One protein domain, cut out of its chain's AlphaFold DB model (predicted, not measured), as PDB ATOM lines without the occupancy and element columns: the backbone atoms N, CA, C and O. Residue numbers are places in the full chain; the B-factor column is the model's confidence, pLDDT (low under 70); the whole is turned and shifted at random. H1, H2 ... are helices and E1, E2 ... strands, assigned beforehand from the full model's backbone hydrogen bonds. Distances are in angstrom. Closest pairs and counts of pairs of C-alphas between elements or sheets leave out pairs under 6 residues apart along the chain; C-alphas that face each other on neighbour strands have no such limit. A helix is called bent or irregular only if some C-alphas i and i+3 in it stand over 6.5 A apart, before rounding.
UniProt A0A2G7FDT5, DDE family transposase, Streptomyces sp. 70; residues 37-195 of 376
ATOM      1  N   PRO A  37     229.956 154.782 173.617       95.44
ATOM      2  CA  PRO A  37     229.181 154.428 174.795       95.44
ATOM      3  C   PRO A  37     227.717 154.156 174.416       95.44
ATOM      4  O   PRO A  37     227.034 155.042 173.906       95.44
ATOM      5  N   TYR A  38     227.216 152.961 174.727       96.50
ATOM      6  CA  TYR A  38     225.797 152.615 174.653       96.50
ATOM      7  C   TYR A  38     225.221 152.483 176.063       96.50
ATOM      8  O   TYR A  38     225.659 151.639 176.845       96.50
ATOM      9  N   GLY A  39     224.256 153.342 176.400       96.56
ATOM     10  CA  GLY A  39     223.736 153.488 177.758       96.56
ATOM     11  C   GLY A  39     222.335 152.913 177.943       96.56
ATOM     12  O   GLY A  39     221.424 153.208 177.174       96.56
ATOM     13  N   ILE A  40     222.147 152.160 179.024       97.56
ATOM     14  CA  ILE A  40     220.855 151.676 179.514       97.56
ATOM     15  C   ILE A  40     220.610 152.328 180.869       97.56
ATOM     16  O   ILE A  40     221.424 152.206 181.785       97.56
ATOM     17  N   TYR A  41     219.484 153.025 181.004       97.62
ATOM     18  CA  TYR A  41     219.061 153.601 182.274       97.62
ATOM     19  C   TYR A  41     217.840 152.861 182.808       97.62
ATOM     20  O   TYR A  41     216.735 152.987 182.279       97.62
ATOM     21  N   ASP A  42     218.056 152.106 183.881       97.25
ATOM     22  CA  ASP A  42     216.990 151.466 184.636       97.25
ATOM     23  C   ASP A  42     216.328 152.508 185.546       97.25
ATOM     24  O   ASP A  42     216.895 152.948 186.552       97.25
ATOM     25  N   ILE A  43     215.116 152.909 185.163       94.88
ATOM     26  CA  ILE A  43     214.340 153.940 185.855       94.88
ATOM     27  C   ILE A  43     213.926 153.476 187.257       94.88
ATOM     28  O   ILE A  43     213.877 154.302 188.166       94.88
ATOM     29  N   ALA A  44     213.615 152.189 187.435       94.50
ATOM     30  CA  ALA A  44     213.110 151.665 188.702       94.50
ATOM     31  C   ALA A  44     214.236 151.535 189.733       94.50
ATOM     32  O   ALA A  44     214.074 151.959 190.876       94.50
ATOM     33  N   ALA A  45     215.393 151.017 189.315       95.44
ATOM     34  CA  ALA A  45     216.562 150.890 190.185       95.44
ATOM     35  C   ALA A  45     217.375 152.192 190.317       95.44
ATOM     36  O   ALA A  45     218.258 152.275 191.171       95.44
ATOM     37  N   ASN A  46     217.107 153.196 189.472       96.38
ATOM     38  CA  ASN A  46     217.935 154.392 189.310       96.38
ATOM     39  C   ASN A  46     219.418 154.035 189.074       96.38
ATOM     40  O   ASN A  46     220.322 154.573 189.715       96.38
ATOM     41  N   THR A  47     219.679 153.101 188.157       97.62
ATOM     42  CA  THR A  47     221.041 152.651 187.818       97.62
ATOM     43  C   THR A  47     221.321 152.770 186.330       97.62
ATOM     44  O   THR A  47     220.448 152.502 185.505       97.62
ATOM     45  N   GLY A  48     222.556 153.134 185.993       97.81
ATOM     46  CA  GLY A  48     223.066 153.137 184.626       97.81
ATOM     47  C   GLY A  48     223.935 151.918 184.337       97.81
ATOM     48  O   GLY A  48     224.720 151.494 185.185       97.81
ATOM     49  N   TRP A  49     223.829 151.397 183.123       98.31
ATOM     50  CA  TRP A  49     224.784 150.467 182.531       98.31
ATOM     51  C   TRP A  49     225.295 151.058 181.228       98.31
ATOM     52  O   TRP A  49     224.490 151.516 180.419       98.31
ATOM     53  N   VAL A  50     226.609 151.061 181.019       98.38
ATOM     54  CA  VAL A  50     227.215 151.572 179.788       98.38
ATOM     55  C   VAL A  50     228.217 150.571 179.235       98.38
ATOM     56  O   VAL A  50     229.257 150.328 179.840       98.38
ATOM     57  N   SER A  51     227.930 150.043 178.052       97.94
ATOM     58  CA  SER A  51     228.920 149.302 177.270       97.94
ATOM     59  C   SER A  51     229.702 150.293 176.413       97.94
ATOM     60  O   SER A  51     229.106 151.101 175.702       97.94
ATOM     61  N   VAL A  52     231.030 150.260 176.474       97.44
ATOM     62  CA  VAL A  52     231.907 151.127 175.679       97.44
ATOM     63  C   VAL A  52     232.452 150.316 174.509       97.44
ATOM     64  O   VAL A  52     233.418 149.582 174.665       97.44
ATOM     65  N   GLY A  53     231.825 150.430 173.341       95.12
ATOM     66  CA  GLY A  53     232.255 149.730 172.132       95.12
ATOM     67  C   GLY A  53     233.480 150.382 171.493       95.12
ATOM     68  O   GLY A  53     233.623 151.607 171.518       95.12
ATOM     69  N   THR A  54     234.354 149.578 170.893       91.94
ATOM     70  CA  THR A  54     235.551 150.064 170.179       91.94
ATOM     71  C   THR A  54     235.402 150.053 168.657       91.94
ATOM     72  O   THR A  54     236.207 150.664 167.954       91.94
ATOM     73  N   ASP A  55     234.360 149.390 168.153       87.62
ATOM     74  CA  ASP A  55     234.118 149.167 166.731       87.62
ATOM     75  C   ASP A  55     232.991 150.073 166.186       87.62
ATOM     76  O   ASP A  55     233.151 151.295 166.170       87.62
ATOM     77  N   HIS A  56     231.850 149.545 165.730       89.81
ATOM     78  CA  HIS A  56     230.770 150.322 165.102       89.81
ATOM     79  C   HIS A  56     229.507 150.433 165.971       89.81
ATOM     80  O   HIS A  56     229.156 149.515 166.705       89.81
ATOM     81  N   ASP A  57     228.779 151.551 165.840       91.75
ATOM     82  CA  ASP A  57     227.434 151.699 166.413       91.75
ATOM     83  C   ASP A  57     226.419 150.958 165.529       91.75
ATOM     84  O   ASP A  57     225.846 151.517 164.591       91.75
ATOM     85  N   THR A  58     226.252 149.663 165.785       95.56
ATOM     86  CA  THR A  58     225.345 148.785 165.037       95.56
ATOM     87  C   THR A  58     224.165 148.338 165.891       95.56
ATOM     88  O   THR A  58     224.185 148.399 167.121       95.56
ATOM     89  N   ALA A  59     223.117 147.837 165.234       95.50
ATOM     90  CA  ALA A  59     222.000 147.202 165.926       95.50
ATOM     91  C   ALA A  59     222.452 146.021 166.806       95.50
ATOM     92  O   ALA A  59     221.973 145.892 167.930       95.50
ATOM     93  N   ALA A  60     223.399 145.212 166.322       96.88
ATOM     94  CA  ALA A  60     223.955 144.091 167.069       96.88
ATOM     95  C   ALA A  60     224.697 144.563 168.330       96.88
ATOM     96  O   ALA A  60     224.464 144.019 169.405       96.88
ATOM     97  N   PHE A  61     225.496 145.635 168.243       97.31
ATOM     98  CA  PHE A  61     226.161 146.232 169.409       97.31
ATOM     99  C   PHE A  61     225.158 146.759 170.449       97.31
ATOM    100  O   PHE A  61     225.285 146.495 171.650       97.31
ATOM    101  N   ALA A  62     224.116 147.462 169.995       96.81
ATOM    102  CA  ALA A  62     223.053 147.957 170.867       96.81
ATOM    103  C   ALA A  62     222.344 146.813 171.616       96.81
ATOM    104  O   ALA A  62     222.146 146.882 172.831       96.81
ATOM    105  N   VAL A  63     221.994 145.732 170.914       97.81
ATOM    106  CA  VAL A  63     221.323 144.569 171.516       97.81
ATOM    107  C   VAL A  63     222.268 143.760 172.403       97.81
ATOM    108  O   VAL A  63     221.864 143.337 173.486       97.81
ATOM    109  N   ALA A  64     223.541 143.614 172.028       97.75
ATOM    110  CA  ALA A  64     224.560 143.004 172.878       97.75
ATOM    111  C   ALA A  64     224.741 143.771 174.195       97.75
ATOM    112  O   ALA A  64     224.877 143.159 175.254       97.75
ATOM    113  N   SER A  65     224.643 145.101 174.165       97.75
ATOM    114  CA  SER A  65     224.668 145.924 175.378       97.75
ATOM    115  C   SER A  65     223.466 145.651 176.292       97.75
ATOM    116  O   SER A  65     223.634 145.529 177.506       97.75
ATOM    117  N   ILE A  66     222.264 145.474 175.722       98.31
ATOM    118  CA  ILE A  66     221.057 145.079 176.475       98.31
ATOM    119  C   ILE A  66     221.224 143.679 177.072       98.31
ATOM    120  O   ILE A  66     220.938 143.481 178.255       98.31
ATOM    121  N   ARG A  67     221.750 142.732 176.289       98.19
ATOM    122  CA  ARG A  67     222.059 141.370 176.736       98.19
ATOM    123  C   ARG A  67     223.014 141.376 177.929       98.19
ATOM    124  O   ARG A  67     222.699 140.782 178.957       98.19
ATOM    125  N   ARG A  68     224.145 142.084 177.833       97.75
ATOM    126  CA  ARG A  68     225.146 142.198 178.912       97.75
ATOM    127  C   ARG A  68     224.527 142.752 180.197       97.75
ATOM    128  O   ARG A  68     224.654 142.132 181.252       97.75
ATOM    129  N   TRP A  69     223.771 143.849 180.098       98.12
ATOM    130  CA  TRP A  69     223.042 144.409 181.241       98.12
ATOM    131  C   TRP A  69     222.073 143.401 181.869       98.12
ATOM    132  O   TRP A  69     222.042 143.252 183.096       98.12
ATOM    133  N   TRP A  70     221.289 142.695 181.049       97.94
ATOM    134  CA  TRP A  70     220.330 141.709 181.538       97.94
ATOM    135  C   TRP A  70     221.026 140.568 182.283       97.94
ATOM    136  O   TRP A  70     220.653 140.263 183.418       97.94
ATOM    137  N   GLN A  71     222.072 139.990 181.687       97.00
ATOM    138  CA  GLN A  71     222.812 138.873 182.272       97.00
ATOM    139  C   GLN A  71     223.540 139.270 183.561       97.00
ATOM    140  O   GLN A  71     223.520 138.522 184.538       97.00
ATOM    141  N   ALA A  72     224.144 140.459 183.599       96.62
ATOM    142  CA  ALA A  72     224.895 140.920 184.763       96.62
ATOM    143  C   ALA A  72     223.987 141.402 185.905       96.62
ATOM    144  O   ALA A  72     224.285 141.177 187.080       96.62
ATOM    145  N   ARG A  73     222.881 142.090 185.593       95.94
ATOM    146  CA  ARG A  73     222.065 142.805 186.595       95.94
ATOM    147  C   ARG A  73     220.577 142.536 186.450       95.94
ATOM    148  O   ARG A  73     219.950 142.158 187.437       95.94
ATOM    149  N   GLY A  74     220.022 142.720 185.253       96.38
ATOM    150  CA  GLY A  74     218.574 142.706 185.028       96.38
ATOM    151  C   GLY A  74     217.888 141.441 185.555       96.38
ATOM    152  O   GLY A  74     216.970 141.548 186.366       96.38
ATOM    153  N   ARG A  75     218.392 140.253 185.201       96.88
ATOM    154  CA  ARG A  75     217.808 138.968 185.625       96.88
ATOM    155  C   ARG A  75     217.855 138.736 187.137       96.88
ATOM    156  O   ARG A  75     216.981 138.078 187.687       96.88
ATOM    157  N   HIS A  76     218.868 139.280 187.812       97.25
ATOM    158  CA  HIS A  76     219.037 139.136 189.260       97.25
ATOM    159  C   HIS A  76     218.155 140.131 190.023       97.25
ATOM    160  O   HIS A  76     217.580 139.786 191.051       97.25
ATOM    161  N   ASN A  77     218.018 141.352 189.503       96.62
ATOM    162  CA  ASN A  77     217.164 142.385 190.090       96.62
ATOM    163  C   ASN A  77     215.671 142.099 189.857       96.62
ATOM    164  O   ASN A  77     214.838 142.451 190.691       96.62
ATOM    165  N   TYR A  78     215.335 141.451 188.737       97.44
ATOM    166  CA  TYR A  78     213.961 141.180 188.313       97.44
ATOM    167  C   TYR A  78     213.749 139.696 187.951       97.44
ATOM    168  O   TYR A  78     213.387 139.384 186.817       97.44
ATOM    169  N   PRO A  79     213.902 138.758 188.907       96.50
ATOM    170  CA  PRO A  79     213.885 137.315 188.629       96.50
ATOM    171  C   PRO A  79     212.523 136.775 188.172       96.50
ATOM    172  O   PRO A  79     212.433 135.665 187.663       96.50
ATOM    173  N   ARG A  80     211.448 137.547 188.375       96.81
ATOM    174  CA  ARG A  80     210.075 137.208 187.965       96.81
ATOM    175  C   ARG A  80     209.604 138.003 186.746       96.81
ATOM    176  O   ARG A  80     208.409 138.015 186.456       96.81
ATOM    177  N   ALA A  81     210.495 138.742 186.085       97.06
ATOM    178  CA  ALA A  81     210.117 139.461 184.881       97.06
ATOM    179  C   ALA A  81     209.751 138.462 183.782       97.06
ATOM    180  O   ALA A  81     210.478 137.508 183.541       97.06
ATOM    181  N   THR A  82     208.635 138.717 183.108       97.25
ATOM    182  CA  THR A  82     208.236 138.029 181.871       97.25
ATOM    183  C   THR A  82     208.281 138.968 180.666       97.25
ATOM    184  O   THR A  82     208.078 138.550 179.533       97.25
ATOM    185  N   ARG A  83     208.522 140.265 180.906       97.94
ATOM    186  CA  ARG A  83     208.458 141.326 179.900       97.94
ATOM    187  C   ARG A  83     209.495 142.407 180.178       97.94
ATOM    188  O   ARG A  83     209.705 142.777 181.334       97.94
ATOM    189  N   LEU A  84     210.067 142.963 179.116       98.12
ATOM    190  CA  LEU A  84     210.981 144.103 179.135       98.12
ATOM    191  C   LEU A  84     210.405 145.234 178.275       98.12
ATOM    192  O   LEU A  84     210.135 145.044 177.092       98.12
ATOM    193  N   LEU A  85     210.239 146.425 178.856       97.94
ATOM    194  CA  LEU A  85     209.872 147.635 178.118       97.94
ATOM    195  C   LEU A  85     211.120 148.477 177.841       97.94
ATOM    196  O   LEU A  85     211.792 148.922 178.769       97.94
ATOM    197  N   ILE A  86     211.380 148.746 176.567       97.38
ATOM    198  CA  ILE A  86     212.474 149.588 176.094       97.38
ATOM    199  C   ILE A  86     211.884 150.868 175.511       97.38
ATOM    200  O   ILE A  86     211.222 150.849 174.474       97.38
ATOM    201  N   THR A  87     212.168 152.002 176.148       95.25
ATOM    202  CA  THR A  87     211.917 153.322 175.560       95.25
ATOM    203  C   THR A  87     213.166 153.786 174.822       95.25
ATOM    204  O   THR A  87     214.181 154.082 175.457       95.25
ATOM    205  N   ALA A  88     213.099 153.840 173.496       92.88
ATOM    206  CA  ALA A  88     214.247 154.142 172.648       92.88
ATOM    207  C   ALA A  88     214.032 155.429 171.850       92.88
ATOM    208  O   ALA A  88     212.908 155.803 171.509       92.88
ATOM    209  N   ASP A  89     215.122 156.114 171.531       90.12
ATOM    210  CA  ASP A  89     215.108 157.120 170.482       90.12
ATOM    211  C   ASP A  89     215.033 156.452 169.095       90.12
ATOM    212  O   ASP A  89     215.236 155.250 168.936       90.12
ATOM    213  N   ALA A  90     214.693 157.230 168.070       89.50
ATOM    214  CA  ALA A  90     214.459 156.725 166.716       89.50
ATOM    215  C   ALA A  90     215.697 156.790 165.792       89.50
ATOM    216  O   ALA A  90     215.547 156.622 164.578       89.50
ATOM    217  N   GLY A  91     216.890 157.069 166.331       86.75
ATOM    218  CA  GLY A  91     218.128 157.272 165.570       86.75
ATOM    219  C   GLY A  91     219.072 156.064 165.570       86.75
ATOM    220  O   GLY A  91     218.967 155.180 166.414       86.75
ATOM    221  N   GLY A  92     220.004 156.035 164.610       88.25
ATOM    222  CA  GLY A  92     221.142 155.104 164.587       88.25
ATOM    223  C   GLY A  92     220.778 153.625 164.774       88.25
ATOM    224  O   GLY A  92     219.810 153.117 164.193       88.25
ATOM    225  N   SER A  93     221.546 152.943 165.624       91.44
ATOM    226  CA  SER A  93     221.334 151.544 166.026       91.44
ATOM    227  C   SER A  93     220.007 151.295 166.763       91.44
ATOM    228  O   SER A  93     219.553 150.149 166.853       91.44
ATOM    229  N   ASN A  94     219.337 152.356 167.230       91.69
ATOM    230  CA  ASN A  94     218.028 152.317 167.883       91.69
ATOM    231  C   ASN A  94     216.832 152.516 166.943       91.69
ATOM    232  O   ASN A  94     215.687 152.298 167.351       91.69
ATOM    233  N   GLY A  95     217.076 152.863 165.679       91.50
ATOM    234  CA  GLY A  95     216.035 153.268 164.743       91.50
ATOM    235  C   GLY A  95     214.903 152.254 164.561       91.50
ATOM    236  O   GLY A  95     215.124 151.061 164.356       91.50
ATOM    237  N   TYR A  96     213.660 152.740 164.546       91.75
ATOM    238  CA  TYR A  96     212.480 151.895 164.308       91.75
ATOM    239  C   TYR A  96     212.422 151.304 162.889       91.75
ATOM    240  O   TYR A  96     211.750 150.296 162.646       91.75
ATOM    241  N   ARG A  97     213.134 151.925 161.939       92.12
ATOM    242  CA  ARG A  97     213.299 151.433 160.562       92.12
ATOM    243  C   ARG A  97     214.390 150.368 160.443       92.12
ATOM    244  O   ARG A  97     214.437 149.667 159.436       92.12
ATOM    245  N   THR A  98     215.254 150.240 161.448       94.19
ATOM    246  CA  THR A  98     216.415 149.350 161.412       94.19
ATOM    247  C   THR A  98     215.956 147.904 161.554       94.19
ATOM    248  O   THR A  98     215.619 147.439 162.641       94.19
ATOM    249  N   ARG A  99     215.938 147.175 160.436       95.06
ATOM    250  CA  ARG A  99     215.515 145.768 160.385       95.06
ATOM    251  C   ARG A  99     216.406 144.855 161.224       95.06
ATOM    252  O   ARG A  99     215.884 144.057 161.994       95.06
ATOM    253  N   ALA A 100     217.723 145.059 161.154       95.94
ATOM    254  CA  ALA A 100     218.688 144.345 161.987       95.94
ATOM    255  C   ALA A 100     218.358 144.476 163.483       95.94
ATOM    256  O   ALA A 100     218.385 143.486 164.193       95.94
ATOM    257  N   ARG A 101     217.914 145.651 163.952       96.38
ATOM    258  CA  ARG A 101     217.499 145.840 165.352       96.38
ATOM    259  C   ARG A 101     216.324 144.944 165.731       96.38
ATOM    260  O   ARG A 101     216.339 144.370 166.810       96.38
ATOM    261  N   LYS A 102     215.312 144.838 164.866       96.00
ATOM    262  CA  LYS A 102     214.147 143.975 165.114       96.00
ATOM    263  C   LYS A 102     214.559 142.504 165.164       96.00
ATOM    264  O   LYS A 102     214.132 141.813 166.076       96.00
ATOM    265  N   SER A 103     215.417 142.071 164.238       97.00
ATOM    266  CA  SER A 103     215.949 140.702 164.206       97.00
ATOM    267  C   SER A 103     216.767 140.373 165.463       97.00
ATOM    268  O   SER A 103     216.463 139.420 166.174       97.00
ATOM    269  N   GLU A 104     217.727 141.229 165.818       97.75
ATOM    270  CA  GLU A 104     218.575 141.064 167.004       97.75
ATOM    271  C   GLU A 104     217.759 141.055 168.305       97.75
ATOM    272  O   GLU A 104     217.973 140.216 169.178       97.75
ATOM    273  N   LEU A 105     216.777 141.956 168.439       97.94
ATOM    274  CA  LEU A 105     215.880 141.961 169.596       97.94
ATOM    275  C   LEU A 105     214.969 140.729 169.633       97.94
ATOM    276  O   LEU A 105     214.605 140.306 170.724       97.94
ATOM    277  N   ALA A 106     214.596 140.156 168.484       97.75
ATOM    278  CA  ALA A 106     213.784 138.942 168.439       97.75
ATOM    279  C   ALA A 106     214.591 137.748 168.955       97.75
ATOM    280  O   ALA A 106     214.118 137.004 169.813       97.75
ATOM    281  N   ALA A 107     215.843 137.627 168.502       97.69
ATOM    282  CA  ALA A 107     216.778 136.632 169.011       97.69
ATOM    283  C   ALA A 107     217.024 136.813 170.519       97.69
ATOM    284  O   ALA A 107     217.001 135.841 171.271       97.69
ATOM    285  N   LEU A 108     217.185 138.059 170.981       98.12
ATOM    286  CA  LEU A 108     217.340 138.355 172.406       98.12
ATOM    287  C   LEU A 108     216.081 138.009 173.219       98.12
ATOM    288  O   LEU A 108     216.203 137.483 174.322       98.12
ATOM    289  N   ALA A 109     214.883 138.286 172.697       98.19
ATOM    290  CA  ALA A 109     213.625 137.920 173.347       98.19
ATOM    291  C   ALA A 109     213.545 136.402 173.556       98.19
ATOM    292  O   ALA A 109     213.277 135.953 174.670       98.19
ATOM    293  N   ALA A 110     213.866 135.622 172.516       97.31
ATOM    294  CA  ALA A 110     213.924 134.164 172.586       97.31
ATOM    295  C   ALA A 110     214.980 133.661 173.590       97.31
ATOM    296  O   ALA A 110     214.679 132.783 174.393       97.31
ATOM    297  N   GLU A 111     216.183 134.247 173.600       96.75
ATOM    298  CA  GLU A 111     217.251 133.911 174.558       96.75
ATOM    299  C   GLU A 111     216.840 134.190 176.011       96.75
ATOM    300  O   GLU A 111     217.104 133.394 176.910       96.75
ATOM    301  N   MET A 112     216.208 135.341 176.253       95.75
ATOM    302  CA  MET A 112     215.847 135.788 177.598       95.75
ATOM    303  C   MET A 112     214.532 135.184 178.102       95.75
ATOM    304  O   MET A 112     214.254 135.279 179.297       95.75
ATOM    305  N   GLY A 113     213.717 134.608 177.214       96.06
ATOM    306  CA  GLY A 113     212.366 134.150 177.538       96.06
ATOM    307  C   GLY A 113     211.420 135.290 177.936       96.06
ATOM    308  O   GLY A 113     210.498 135.066 178.717       96.06
ATOM    309  N   LEU A 114     211.659 136.518 177.453       97.44
ATOM    310  CA  LEU A 114     210.852 137.700 177.778       97.44
ATOM    311  C   LEU A 114     210.184 138.271 176.532       97.44
ATOM    312  O   LEU A 114     210.830 138.388 175.491       97.44
ATOM    313  N   ASP A 115     208.956 138.773 176.669       98.19
ATOM    314  CA  ASP A 115     208.431 139.697 175.663       98.19
ATOM    315  C   ASP A 115     209.220 141.008 175.720       98.19
ATOM    316  O   ASP A 115     209.247 141.689 176.752       98.19
ATOM    317  N   ILE A 116     209.813 141.415 174.603       98.56
ATOM    318  CA  ILE A 116     210.501 142.702 174.495       98.56
ATOM    319  C   ILE A 116     209.589 143.683 173.773       98.56
ATOM    320  O   ILE A 116     209.361 143.591 172.570       98.56
ATOM    321  N   THR A 117     209.078 144.662 174.513       98.38
ATOM    322  CA  THR A 117     208.296 145.768 173.962       98.38
ATOM    323  C   THR A 117     209.192 146.967 173.719       98.38
ATOM    324  O   THR A 117     209.849 147.446 174.641       98.38
ATOM    325  N   VAL A 118     209.181 147.493 172.498       97.50
ATOM    326  CA  VAL A 118     209.903 148.713 172.139       97.50
ATOM    327  C   VAL A 118     208.902 149.827 171.868       97.50
ATOM    328  O   VAL A 118     208.016 149.690 171.022       97.50
ATOM    329  N   CYS A 119     209.066 150.939 172.580       95.19
ATOM    330  CA  CYS A 119     208.340 152.175 172.333       95.19
ATOM    331  C   CYS A 119     209.324 153.268 171.923       95.19
ATOM    332  O   CYS A 119     210.205 153.654 172.699       95.19
ATOM    333  N   HIS A 120     209.165 153.781 170.708       94.00
ATOM    334  CA  HIS A 120     210.020 154.837 170.188       94.00
ATOM    335  C   HIS A 120     209.467 156.216 170.512       94.00
ATOM    336  O   HIS A 120     208.281 156.504 170.337       94.00
ATOM    337  N   LEU A 121     210.365 157.102 170.925       91.12
ATOM    338  CA  LEU A 121     210.117 158.537 170.905       91.12
ATOM    339  C   LEU A 121     210.072 159.039 169.447       91.12
ATOM    340  O   LEU A 121     210.801 158.507 168.601       91.12
ATOM    341  N   PRO A 122     209.279 160.082 169.132       88.69
ATOM    342  CA  PRO A 122     209.265 160.663 167.794       88.69
ATOM    343  C   PRO A 122     210.666 161.062 167.290       88.69
ATOM    344  O   PRO A 122     211.516 161.497 168.076       88.69
ATOM    345  N   PRO A 123     210.950 160.969 165.982       86.88
ATOM    346  CA  PRO A 123     212.218 161.446 165.430       86.88
ATOM    347  C   PRO A 123     212.534 162.893 165.838       86.88
ATOM    348  O   PRO A 123     211.651 163.746 165.852       86.88
ATOM    349  N   GLY A 124     213.795 163.171 166.187       85.50
ATOM    350  CA  GLY A 124     214.229 164.501 166.647       85.50
ATOM    351  C   GLY A 124     213.884 164.827 168.106       85.50
ATOM    352  O   GLY A 124     214.077 165.960 168.545       85.50
ATOM    353  N   THR A 125     213.394 163.852 168.880       87.62
ATOM    354  CA  THR A 125     212.991 164.049 170.284       87.62
ATOM    355  C   THR A 125     213.848 163.269 171.287       87.62
ATOM    356  O   THR A 125     213.430 163.083 172.425       87.62
ATOM    357  N   SER A 126     215.076 162.866 170.921       81.00
ATOM    358  CA  SER A 126     216.005 162.161 171.833       81.00
ATOM    359  C   SER A 126     216.232 162.922 173.141       81.00
ATOM    360  O   SER A 126     216.267 162.308 174.202       81.00
ATOM    361  N   LYS A 127     216.214 164.264 173.100       82.62
ATOM    362  CA  LYS A 127     216.226 165.141 174.284       82.62
ATOM    363  C   LYS A 127     215.067 164.925 175.263       82.62
ATOM    364  O   LYS A 127     215.021 165.610 176.267       82.62
ATOM    365  N   TRP A 128     214.076 164.094 174.980       86.56
ATOM    366  CA  TRP A 128     213.010 163.760 175.928       86.56
ATOM    367  C   TRP A 128     213.179 162.354 176.507       86.56
ATOM    368  O   TRP A 128     212.464 161.978 177.436       86.56
ATOM    369  N   ASN A 129     214.154 161.588 176.009       90.50
ATOM    370  CA  ASN A 129     214.532 160.325 176.610       90.50
ATOM    371  C   ASN A 129     215.164 160.584 177.984       90.50
ATOM    372  O   ASN A 129     216.072 161.405 178.135       90.50
ATOM    373  N   LYS A 130     214.694 159.866 179.008       92.50
ATOM    374  CA  LYS A 130     215.216 160.003 180.373       92.50
ATOM    375  C   LYS A 130     216.700 159.664 180.454       92.50
ATOM    376  O   LYS A 130     217.378 160.275 181.273       92.50
ATOM    377  N   VAL A 131     217.202 158.746 179.622       94.38
ATOM    378  CA  VAL A 131     218.623 158.364 179.616       94.38
ATOM    379  C   VAL A 131     219.539 159.567 179.360       94.38
ATOM    380  O   VAL A 131     220.553 159.713 180.037       94.38
ATOM    381  N   GLU A 132     219.140 160.499 178.492       92.31
ATOM    382  CA  GLU A 132     219.937 161.695 178.189       92.31
ATOM    383  C   GLU A 132     220.108 162.582 179.426       92.31
ATOM    384  O   GLU A 132     221.207 163.005 179.775       92.31
ATOM    385  N   HIS A 133     219.014 162.807 180.157       90.56
ATOM    386  CA  HIS A 133     218.994 163.726 181.301       90.56
ATOM    387  C   HIS A 133     219.397 163.102 182.622       90.56
ATOM    388  O   HIS A 133     219.816 163.823 183.525       90.56
ATOM    389  N   ARG A 134     219.197 161.793 182.775       93.56
ATOM    390  CA  ARG A 134     219.391 161.079 184.043       93.56
ATOM    391  C   ARG A 134     220.663 160.250 184.060       93.56
ATOM    392  O   ARG A 134     221.128 159.945 185.149       93.56
ATOM    393  N   LEU A 135     221.227 159.915 182.901       95.69
ATOM    394  CA  LEU A 135     222.469 159.153 182.797       95.69
ATOM    395  C   LEU A 135     223.560 159.968 182.088       95.69
ATOM    396  O   LEU A 135     224.554 160.333 182.718       95.69
ATOM    397  N   PHE A 136     223.375 160.300 180.810       94.44
ATOM    398  CA  PHE A 136     224.443 160.888 179.989       94.44
ATOM    399  C   PHE A 136     224.829 162.320 180.376       94.44
ATOM    400  O   PHE A 136     226.009 162.672 180.297       94.44
ATOM    401  N   SER A 137     223.888 163.128 180.869       92.75
ATOM    402  CA  SER A 137     224.177 164.456 181.429       92.75
ATOM    403  C   SER A 137     225.179 164.381 182.593       92.75
ATOM    404  O   SER A 137     226.129 165.161 182.659       92.75
ATOM    405  N   HIS A 138     225.008 163.400 183.485       94.06
ATOM    406  CA  HIS A 138     225.877 163.183 184.636       94.06
ATOM    407  C   HIS A 138     227.230 162.601 184.229       94.06
ATOM    408  O   HIS A 138     228.255 163.070 184.720       94.06
ATOM    409  N   ILE A 139     227.249 161.664 183.276       93.94
ATOM    410  CA  ILE A 139     228.495 161.130 182.705       93.94
ATOM    411  C   ILE A 139     229.326 162.261 182.083       93.94
ATOM    412  O   ILE A 139     230.520 162.387 182.345       93.94
ATOM    413  N   SER A 140     228.685 163.141 181.314       90.62
ATOM    414  CA  SER A 140     229.360 164.263 180.652       90.62
ATOM    415  C   SER A 140     229.983 165.241 181.660       90.62
ATOM    416  O   SER A 140     231.061 165.782 181.414       90.62
ATOM    417  N   MET A 141     229.366 165.434 182.835       89.12
ATOM    418  CA  MET A 141     229.960 166.229 183.920       89.12
ATOM    419  C   MET A 141     231.246 165.609 184.485       89.12
ATOM    420  O   MET A 141     232.133 166.360 184.894       89.12
ATOM    421  N   ASN A 142     231.384 164.282 184.465       86.00
ATOM    422  CA  ASN A 142     232.603 163.591 184.896       86.00
ATOM    423  C   ASN A 142     233.757 163.710 183.887       86.00
ATOM    424  O   ASN A 142     234.923 163.619 184.274       86.00
ATOM    425  N   TRP A 143     233.460 163.964 182.611       87.88
ATOM    426  CA  TRP A 143     234.466 164.162 181.557       87.88
ATOM    427  C   TRP A 143     234.975 165.603 181.446       87.88
ATOM    428  O   TRP A 143     235.947 165.869 180.737       87.88
ATOM    429  N   ARG A 144     234.319 166.548 182.128       85.88
ATOM    430  CA  ARG A 144     234.527 167.985 181.923       85.88
ATOM    431  C   ARG A 144     236.005 168.382 182.026       85.88
ATOM    432  O   ARG A 144     236.660 168.113 183.035       85.88
ATOM    433  N   GLY A 145     236.508 169.058 180.995       83.75
ATOM    434  CA  GLY A 145     237.868 169.603 180.953       83.75
ATOM    435  C   GLY A 145     239.004 168.574 181.033       83.75
ATOM    436  O   GLY A 145     240.119 168.961 181.375       83.75
ATOM    437  N   ARG A 146     238.748 167.282 180.769       86.12
ATOM    438  CA  ARG A 146     239.777 166.225 180.757       86.12
ATOM    439  C   ARG A 146     239.847 165.548 179.394       86.12
ATOM    440  O   ARG A 146     238.793 165.162 178.889       86.12
ATOM    441  N   PRO A 147     241.040 165.330 178.821       88.88
ATOM    442  CA  PRO A 147     241.170 164.439 177.679       88.88
ATOM    443  C   PRO A 147     240.825 163.000 178.084       88.88
ATOM    444  O   PRO A 147     241.087 162.566 179.209       88.88
ATOM    445  N   LEU A 148     240.219 162.263 177.157       91.06
ATOM    446  CA  LEU A 148     239.843 160.861 177.327       91.06
ATOM    447  C   LEU A 148     240.908 159.990 176.662       91.06
ATOM    448  O   LEU A 148     240.721 159.504 175.550       91.06
ATOM    449  N   THR A 149     242.056 159.871 177.326       91.06
ATOM    450  CA  THR A 149     243.321 159.417 176.723       91.06
ATOM    451  C   THR A 149     243.367 157.930 176.373       91.06
ATOM    452  O   THR A 149     244.102 157.539 175.472       91.06
ATOM    453  N   SER A 150     242.564 157.103 177.041       92.88
ATOM    454  CA  SER A 150     242.455 155.666 176.785       92.88
ATOM    455  C   SER A 150     241.024 155.169 176.999       92.88
ATOM    456  O   SER A 150     240.209 155.837 177.644       92.88
ATOM    457  N   HIS A 151     240.712 153.971 176.493       93.62
ATOM    458  CA  HIS A 151     239.439 153.307 176.789       93.62
ATOM    459  C   HIS A 151     239.232 153.092 178.288       93.62
ATOM    460  O   HIS A 151     238.126 153.287 178.783       93.62
ATOM    461  N   GLU A 152     240.296 152.767 179.020       94.44
ATOM    462  CA  GLU A 152     240.255 152.623 180.476       94.44
ATOM    463  C   GLU A 152     239.864 153.937 181.163       94.44
ATOM    464  O   GLU A 152     238.978 153.947 182.017       94.44
ATOM    465  N   VAL A 153     240.452 155.070 180.755       93.69
ATOM    466  CA  VAL A 153     240.077 156.390 181.292       93.69
ATOM    467  C   VAL A 153     238.601 156.688 181.029       93.69
ATOM    468  O   VAL A 153     237.923 157.224 181.906       93.69
ATOM    469  N   ILE A 154     238.085 156.317 179.855       94.50
ATOM    470  CA  ILE A 154     236.669 156.485 179.506       94.50
ATOM    471  C   ILE A 154     235.784 155.641 180.421       94.50
ATOM    472  O   ILE A 154     234.900 156.192 181.079       94.50
ATOM    473  N   VAL A 155     236.044 154.333 180.498       96.31
ATOM    474  CA  VAL A 155     235.279 153.387 181.324       96.31
ATOM    475  C   VAL A 155     235.277 153.830 182.784       96.31
ATOM    476  O   VAL A 155     234.209 154.010 183.366       96.31
ATOM    477  N   ASN A 156     236.450 154.118 183.351       95.50
ATOM    478  CA  ASN A 156     236.576 154.544 184.746       95.50
ATOM    479  C   ASN A 156     235.869 155.882 185.008       95.50
ATOM    480  O   ASN A 156     235.227 156.050 186.044       95.50
ATOM    481  N   SER A 157     235.916 156.827 184.063       94.56
ATOM    482  CA  SER A 157     235.218 158.112 184.212       94.56
ATOM    483  C   SER A 157     233.694 157.961 184.169       94.56
ATOM    484  O   SER A 157     232.986 158.647 184.911       94.56
ATOM    485  N   ILE A 158     233.182 157.053 183.330       96.19
ATOM    486  CA  ILE A 158     231.753 156.718 183.283       96.19
ATOM    487  C   ILE A 158     231.341 156.012 184.578       96.19
ATOM    488  O   ILE A 158     230.368 156.431 185.206       96.19
ATOM    489  N   ALA A 159     232.089 154.993 185.010       96.56
ATOM    490  CA  ALA A 159     231.791 154.207 186.208       96.56
ATOM    491  C   ALA A 159     231.822 155.053 187.495       96.56
ATOM    492  O   ALA A 159     231.051 154.814 188.421       96.56
ATOM    493  N   ALA A 160     232.651 156.100 187.537       95.62
ATOM    494  CA  ALA A 160     232.690 157.054 188.645       95.62
ATOM    495  C   ALA A 160     231.440 157.958 188.746       95.62
ATOM    496  O   ALA A 160     231.347 158.796 189.645       95.62
ATOM    497  N   THR A 161     230.477 157.846 187.826       95.50
ATOM    498  CA  THR A 161     229.260 158.670 187.837       95.50
ATOM    499  C   THR A 161     228.339 158.261 188.976       95.50
ATOM    500  O   THR A 161     227.763 157.172 188.979       95.50
ATOM    501  N   THR A 162     228.159 159.179 189.927       94.75
ATOM    502  CA  THR A 162     227.188 159.046 191.015       94.75
ATOM    503  C   THR A 162     226.430 160.352 191.237       94.75
ATOM    504  O   THR A 162     226.904 161.428 190.866       94.75
ATOM    505  N   THR A 163     225.239 160.281 191.833       95.12
ATOM    506  CA  THR A 163     224.461 161.477 192.193       95.12
ATOM    507  C   THR A 163     223.978 161.425 193.634       95.12
ATOM    508  O   THR A 163     223.804 160.358 194.217       95.12
ATOM    509  N   ARG A 164     223.655 162.599 194.194       92.88
ATOM    510  CA  ARG A 164     223.007 162.719 195.514       92.88
ATOM    511  C   ARG A 164     221.668 161.981 195.602       92.88
ATOM    512  O   ARG A 164     221.255 161.612 196.690       92.88
ATOM    513  N   THR A 165     220.994 161.782 194.471       92.00
ATOM    514  CA  THR A 165     219.734 161.031 194.376       92.00
ATOM    515  C   THR A 165     219.946 159.521 194.221       92.00
ATOM    516  O   THR A 165     218.982 158.792 194.014       92.00
ATOM    517  N   GLY A 166     221.190 159.042 194.318       94.88
ATOM    518  CA  GLY A 166     221.522 157.620 194.366       94.88
ATOM    519  C   GLY A 166     221.805 156.963 193.016       94.88
ATOM    520  O   GLY A 166     221.886 155.738 192.974       94.88
ATOM    521  N   LEU A 167     221.971 157.729 191.927       97.06
ATOM    522  CA  LEU A 167     222.397 157.149 190.649       97.06
ATOM    523  C   LEU A 167     223.747 156.459 190.837       97.06
ATOM    524  O   LEU A 167     224.676 157.059 191.377       97.06
ATOM    525  N   ARG A 168     223.857 155.223 190.349       96.44
ATOM    526  CA  ARG A 168     225.128 154.502 190.210       96.44
ATOM    527  C   ARG A 168     225.257 153.978 188.793       96.44
ATOM    528  O   ARG A 168     224.293 153.420 188.264       96.44
ATOM    529  N   VAL A 169     226.436 154.141 188.206       97.88
ATOM    530  CA  VAL A 169     226.708 153.719 186.832       97.88
ATOM    531  C   VAL A 169     227.750 152.613 186.831       97.88
ATOM    532  O   VAL A 169     228.822 152.757 187.408       97.88
ATOM    533  N   HIS A 170     227.426 151.501 186.183       97.94
ATOM    534  CA  HIS A 170     228.410 150.503 185.791       97.94
ATOM    535  C   HIS A 170     228.841 150.776 184.352       97.94
ATOM    536  O   HIS A 170     227.997 151.100 183.513       97.94
ATOM    537  N   ALA A 171     230.133 150.641 184.071       98.00
ATOM    538  CA  ALA A 171     230.655 150.732 182.721       98.00
ATOM    539  C   ALA A 171     231.671 149.625 182.473       98.00
ATOM    540  O   ALA A 171     232.487 149.335 183.347       98.00
ATOM    541  N   GLU A 172     231.639 149.059 181.273       97.06
ATOM    542  CA  GLU A 172     232.605 148.060 180.829       97.06
ATOM    543  C   GLU A 172     232.987 148.280 179.366       97.06
ATOM    544  O   GLU A 172     232.224 148.848 178.581       97.06
ATOM    545  N   LEU A 173     234.194 147.847 179.008       96.88
ATOM    546  CA  LEU A 173     234.652 147.845 177.625       96.88
ATOM    547  C   LEU A 173     234.010 146.673 176.877       96.88
ATOM    548  O   LEU A 173     234.028 145.545 177.369       96.88
ATOM    549  N   ASP A 174     233.509 146.926 175.673       96.00
ATOM    550  CA  ASP A 174     233.096 145.882 174.740       96.00
ATOM    551  C   ASP A 174     234.081 145.835 173.560       96.00
ATOM    552  O   ASP A 174     233.983 146.666 172.650       96.00
ATOM    553  N   PRO A 175     235.047 144.895 173.572       92.00
ATOM    554  CA  PRO A 175     235.998 144.715 172.479       92.00
ATOM    555  C   PRO A 175     235.404 143.909 171.312       92.00
ATOM    556  O   PRO A 175     236.140 143.526 170.405       92.00
ATOM    557  N   GLY A 176     234.105 143.586 171.354       92.31
ATOM    558  CA  GLY A 176     233.424 142.850 170.299       92.31
ATOM    559  C   GLY A 176     233.453 143.587 168.961       92.31
ATOM    560  O   GLY A 176     233.361 144.815 168.895       92.31
ATOM    561  N   THR A 177     233.547 142.809 167.888       92.12
ATOM    562  CA  THR A 177     233.439 143.298 166.513       92.12
ATOM    563  C   THR A 177     232.007 143.135 166.035       92.12
ATOM    564  O   THR A 177     231.402 142.083 166.255       92.12
ATOM    565  N   TYR A 178     231.468 144.158 165.372       93.31
ATOM    566  CA  TYR A 178     230.084 144.150 164.919       93.31
ATOM    567  C   TYR A 178     229.986 144.572 163.459       93.31
ATOM    568  O   TYR A 178     230.168 145.744 163.118       93.31
ATOM    569  N   ASP A 179     229.637 143.613 162.604       91.38
ATOM    570  CA  ASP A 179     229.574 143.831 161.165       91.38
ATOM    571  C   ASP A 179     228.585 144.937 160.786       91.38
ATOM    572  O   ASP A 179     227.464 145.050 161.298       91.38
ATOM    573  N   THR A 180     229.007 145.768 159.836       91.88
ATOM    574  CA  THR A 180     228.168 146.823 159.266       91.88
ATOM    575  C   THR A 180     227.487 146.339 157.991       91.88
ATOM    576  O   THR A 180     227.941 145.415 157.324       91.88
ATOM    577  N   GLY A 181     226.366 146.968 157.632       88.75
ATOM    578  CA  GLY A 181     225.682 146.667 156.372       88.75
ATOM    579  C   GLY A 181     224.942 145.325 156.336       88.75
ATOM    580  O   GLY A 181     224.549 144.902 155.250       88.75
ATOM    581  N   VAL A 182     224.709 144.688 157.491       90.88
ATOM    582  CA  VAL A 182     223.879 143.480 157.603       90.88
ATOM    583  C   VAL A 182     222.508 143.739 156.977       90.88
ATOM    584  O   VAL A 182     221.772 144.648 157.379       90.88
ATOM    585  N   LYS A 183     222.172 142.939 155.963       92.75
ATOM    586  CA  LYS A 183     220.893 143.012 155.259       92.75
ATOM    587  C   LYS A 183     219.942 141.996 155.864       92.75
ATOM    588  O   LYS A 183     220.285 140.830 155.966       92.75
ATOM    589  N   VAL A 184     218.746 142.461 156.209       94.88
ATOM    590  CA  VAL A 184     217.626 141.603 156.602       94.88
ATOM    591  C   VAL A 184     216.543 141.752 155.543       94.88
ATOM    592  O   VAL A 184     216.072 142.866 155.258       94.88
ATOM    593  N   THR A 185     216.206 140.630 154.928       95.38
ATOM    594  CA  THR A 185     215.248 140.496 153.835       95.38
ATOM    595  C   THR A 185     213.821 140.799 154.287       95.38
ATOM    596  O   THR A 185     213.537 141.092 155.453       95.38
ATOM    597  N   ASP A 186     212.913 140.826 153.319       91.00
ATOM    598  CA  ASP A 186     211.497 141.017 153.592       91.00
ATOM    599  C   ASP A 186     210.921 139.818 154.349       91.00
ATOM    600  O   ASP A 186     210.320 140.028 155.403       91.00
ATOM    601  N   ASP A 187     211.220 138.607 153.878       91.31
ATOM    602  CA  ASP A 187     210.754 137.343 154.452       91.31
ATOM    603  C   ASP A 187     211.248 137.142 155.891       91.31
ATOM    604  O   ASP A 187     210.468 136.772 156.765       91.31
ATOM    605  N   GLU A 188     212.510 137.473 156.183       93.94
ATOM    606  CA  GLU A 188     213.052 137.384 157.549       93.94
ATOM    607  C   GLU A 188     212.340 138.324 158.526       93.94
ATOM    608  O   GLU A 188     212.088 137.948 159.667       93.94
ATOM    609  N   ILE A 189     211.997 139.548 158.102       94.00
ATOM    610  CA  ILE A 189     211.227 140.476 158.945       94.00
ATOM    611  C   ILE A 189     209.795 139.992 159.152       94.00
ATOM    612  O   ILE A 189     209.234 140.206 160.226       94.00
ATOM    613  N   ASP A 190     209.214 139.384 158.126       90.56
ATOM    614  CA  ASP A 190     207.836 138.899 158.130       90.56
ATOM    615  C   ASP A 190     207.680 137.621 158.965       90.56
ATOM    616  O   ASP A 190     206.603 137.373 159.502       90.56
ATOM    617  N   ALA A 191     208.765 136.861 159.139       92.31
ATOM    618  CA  ALA A 191     208.830 135.684 160.000       92.31
ATOM    619  C   ALA A 191     209.071 136.004 161.489       92.31
ATOM    620  O   ALA A 191     209.001 135.100 162.324       92.31
ATOM    621  N   LEU A 192     209.374 137.258 161.854       93.50
ATOM    622  CA  LEU A 192     209.630 137.601 163.255       93.50
ATOM    623  C   LEU A 192     208.360 137.428 164.106       93.50
ATOM    624  O   LEU A 192     207.299 137.908 163.702       93.50
ATOM    625  N   PRO A 193     208.459 136.857 165.324       93.19
ATOM    626  CA  PRO A 193     207.332 136.734 166.245       93.19
ATOM    627  C   PRO A 193     206.998 138.102 166.859       93.19
ATOM    628  O   PRO A 193     207.357 138.405 167.997       93.19
ATOM    629  N   MET A 194     206.367 138.975 166.074       92.06
ATOM    630  CA  MET A 194     206.219 140.396 166.374       92.06
ATOM    631  C   MET A 194     204.764 140.852 166.296       92.06
ATOM    632  O   MET A 194     204.149 140.816 165.234       92.06
ATOM    633  N   THR A 195     204.265 141.442 167.379       92.25
ATOM    634  CA  THR A 195     202.981 142.150 167.387       92.25
ATOM    635  C   THR A 195     203.201 143.653 167.263       92.25
ATOM    636  O   THR A 195     203.870 144.284 168.087       92.25
TER     637      THR A 195
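Overview. This is residues 37 to 195 of the 376 residues of the protein "DDE family transposase" of Streptomyces sp. 70 (UniProt A0A2G7FDT5). A three-stranded sheet, E1 E2 E5, lies between helices, with H1 over one face and H3 and H4 over the other. At its E1 edge a second, smaller sheet, the parallel pair E3 and E4, comes near, and H2 packs on E4 and runs side by side with H1. After E5 the chain makes a long link to the short helix H5, which packs on residues 99 to 103 of H2 and lies at one end of the longest axis. The printed part has 159 residues, with five named helices and five named strands in the order E1 E2 H1 E3 H2 E4 H3 H4 E5 H5; the larger sheet has the order E1, E2, E5 and is mixed, and the class is mixed, helices and strands. The whole is compact, with a radius of gyration of the C-alphas of 15.9 A and spans of 49 by 36 by 29 A.

Arrangement. E1, residues 37 to 42, and E2, residues 47 to 53, form an antiparallel hairpin at 161 degrees, with N 40 and O 49 within hydrogen-bond range at 2.8 A. E2 is the inner strand; on its other side E5, residues 168 to 174, is parallel to it at 18 degrees, with N 50 and O 170 2.9 A apart. H1, residues 59 to 77, is on this sheet at a height of 9.1 A, over E1 and E2 and only just not over E5, on which 2 of its C-alphas fall; its closest C-alphas to E2 are those of Ser 65 and Ser 51, 5.8 A apart. H1 is irregular, with C-alphas 72 and 75 7.4 A apart, and has a kink of 48 degrees near residue 71. E3, residues 83 to 88, is near E1. With H2, residues 99 to 112, and E4, residues 115 to 120, it makes a strand-helix-strand unit, two parallel neighbour strands with a helix between, whose crossover is right-handed. E3 and E4 stand at 19 degrees, with N 86 and O 117 2.8 A apart. H2 touches residues 59 to 67 of H1 alone, at a shallow tilt of 24 degrees, the same way; their closest C-alphas, of Ala 59 and Arg 101, are 4.7 A apart. H3, residues 130 to 143, and H4, residues 151 to 159, are on the face of the larger sheet opposite to H1, giving three layers, helices on both faces of a sheet. H3 is over E1 and E2 at a height of 9.2 A; H4 runs along the strands over E5, at 5 degrees on the local plane. H3 touches H4 with residues 139 to 143 alone, at a steep tilt of 57 degrees, opposite ways, closest at C-alphas 139 and 158, 5.5 A. H5, residues 186 to 190, touches H2, closest at the C-alphas of Ile 189 and Arg 99, 7.0 A. Every O i to N i+4 pair is within hydrogen-bond range in H2, H4 and H5, against 13 of 15 in H1 and 7 of 10 in H3.

Along the chain. E1 begins at C-alpha 37 (229.181, 154.428, 174.795), and E2 and E5 measure 19.5 A and 19.4 A from first to last C-alpha. H1 spans 25.1 A and ends at C-alpha 77 (217.164, 142.385, 190.090). E1, E3 and E4 measure 15.9 A, 15.8 A and 16.2 A, H2 19.9 A, H3 19.7 A and H4 12.2 A. H3 is neither bent nor irregular, but only just: C-alphas 134 and 137 are 6.4 A apart. H5, 6.2 A long, ends at C-alpha 190 (207.836, 138.899, 158.130).

Size, cuts and confidence. The two C-alphas farthest apart, those of Arg 164 and Asp 187, are 49.8 A apart. The printed part has no cut. The link from E5 to H5, 11 residues, is long. The mean pLDDT of the printed part is 94.2, and no printed residue is under 70.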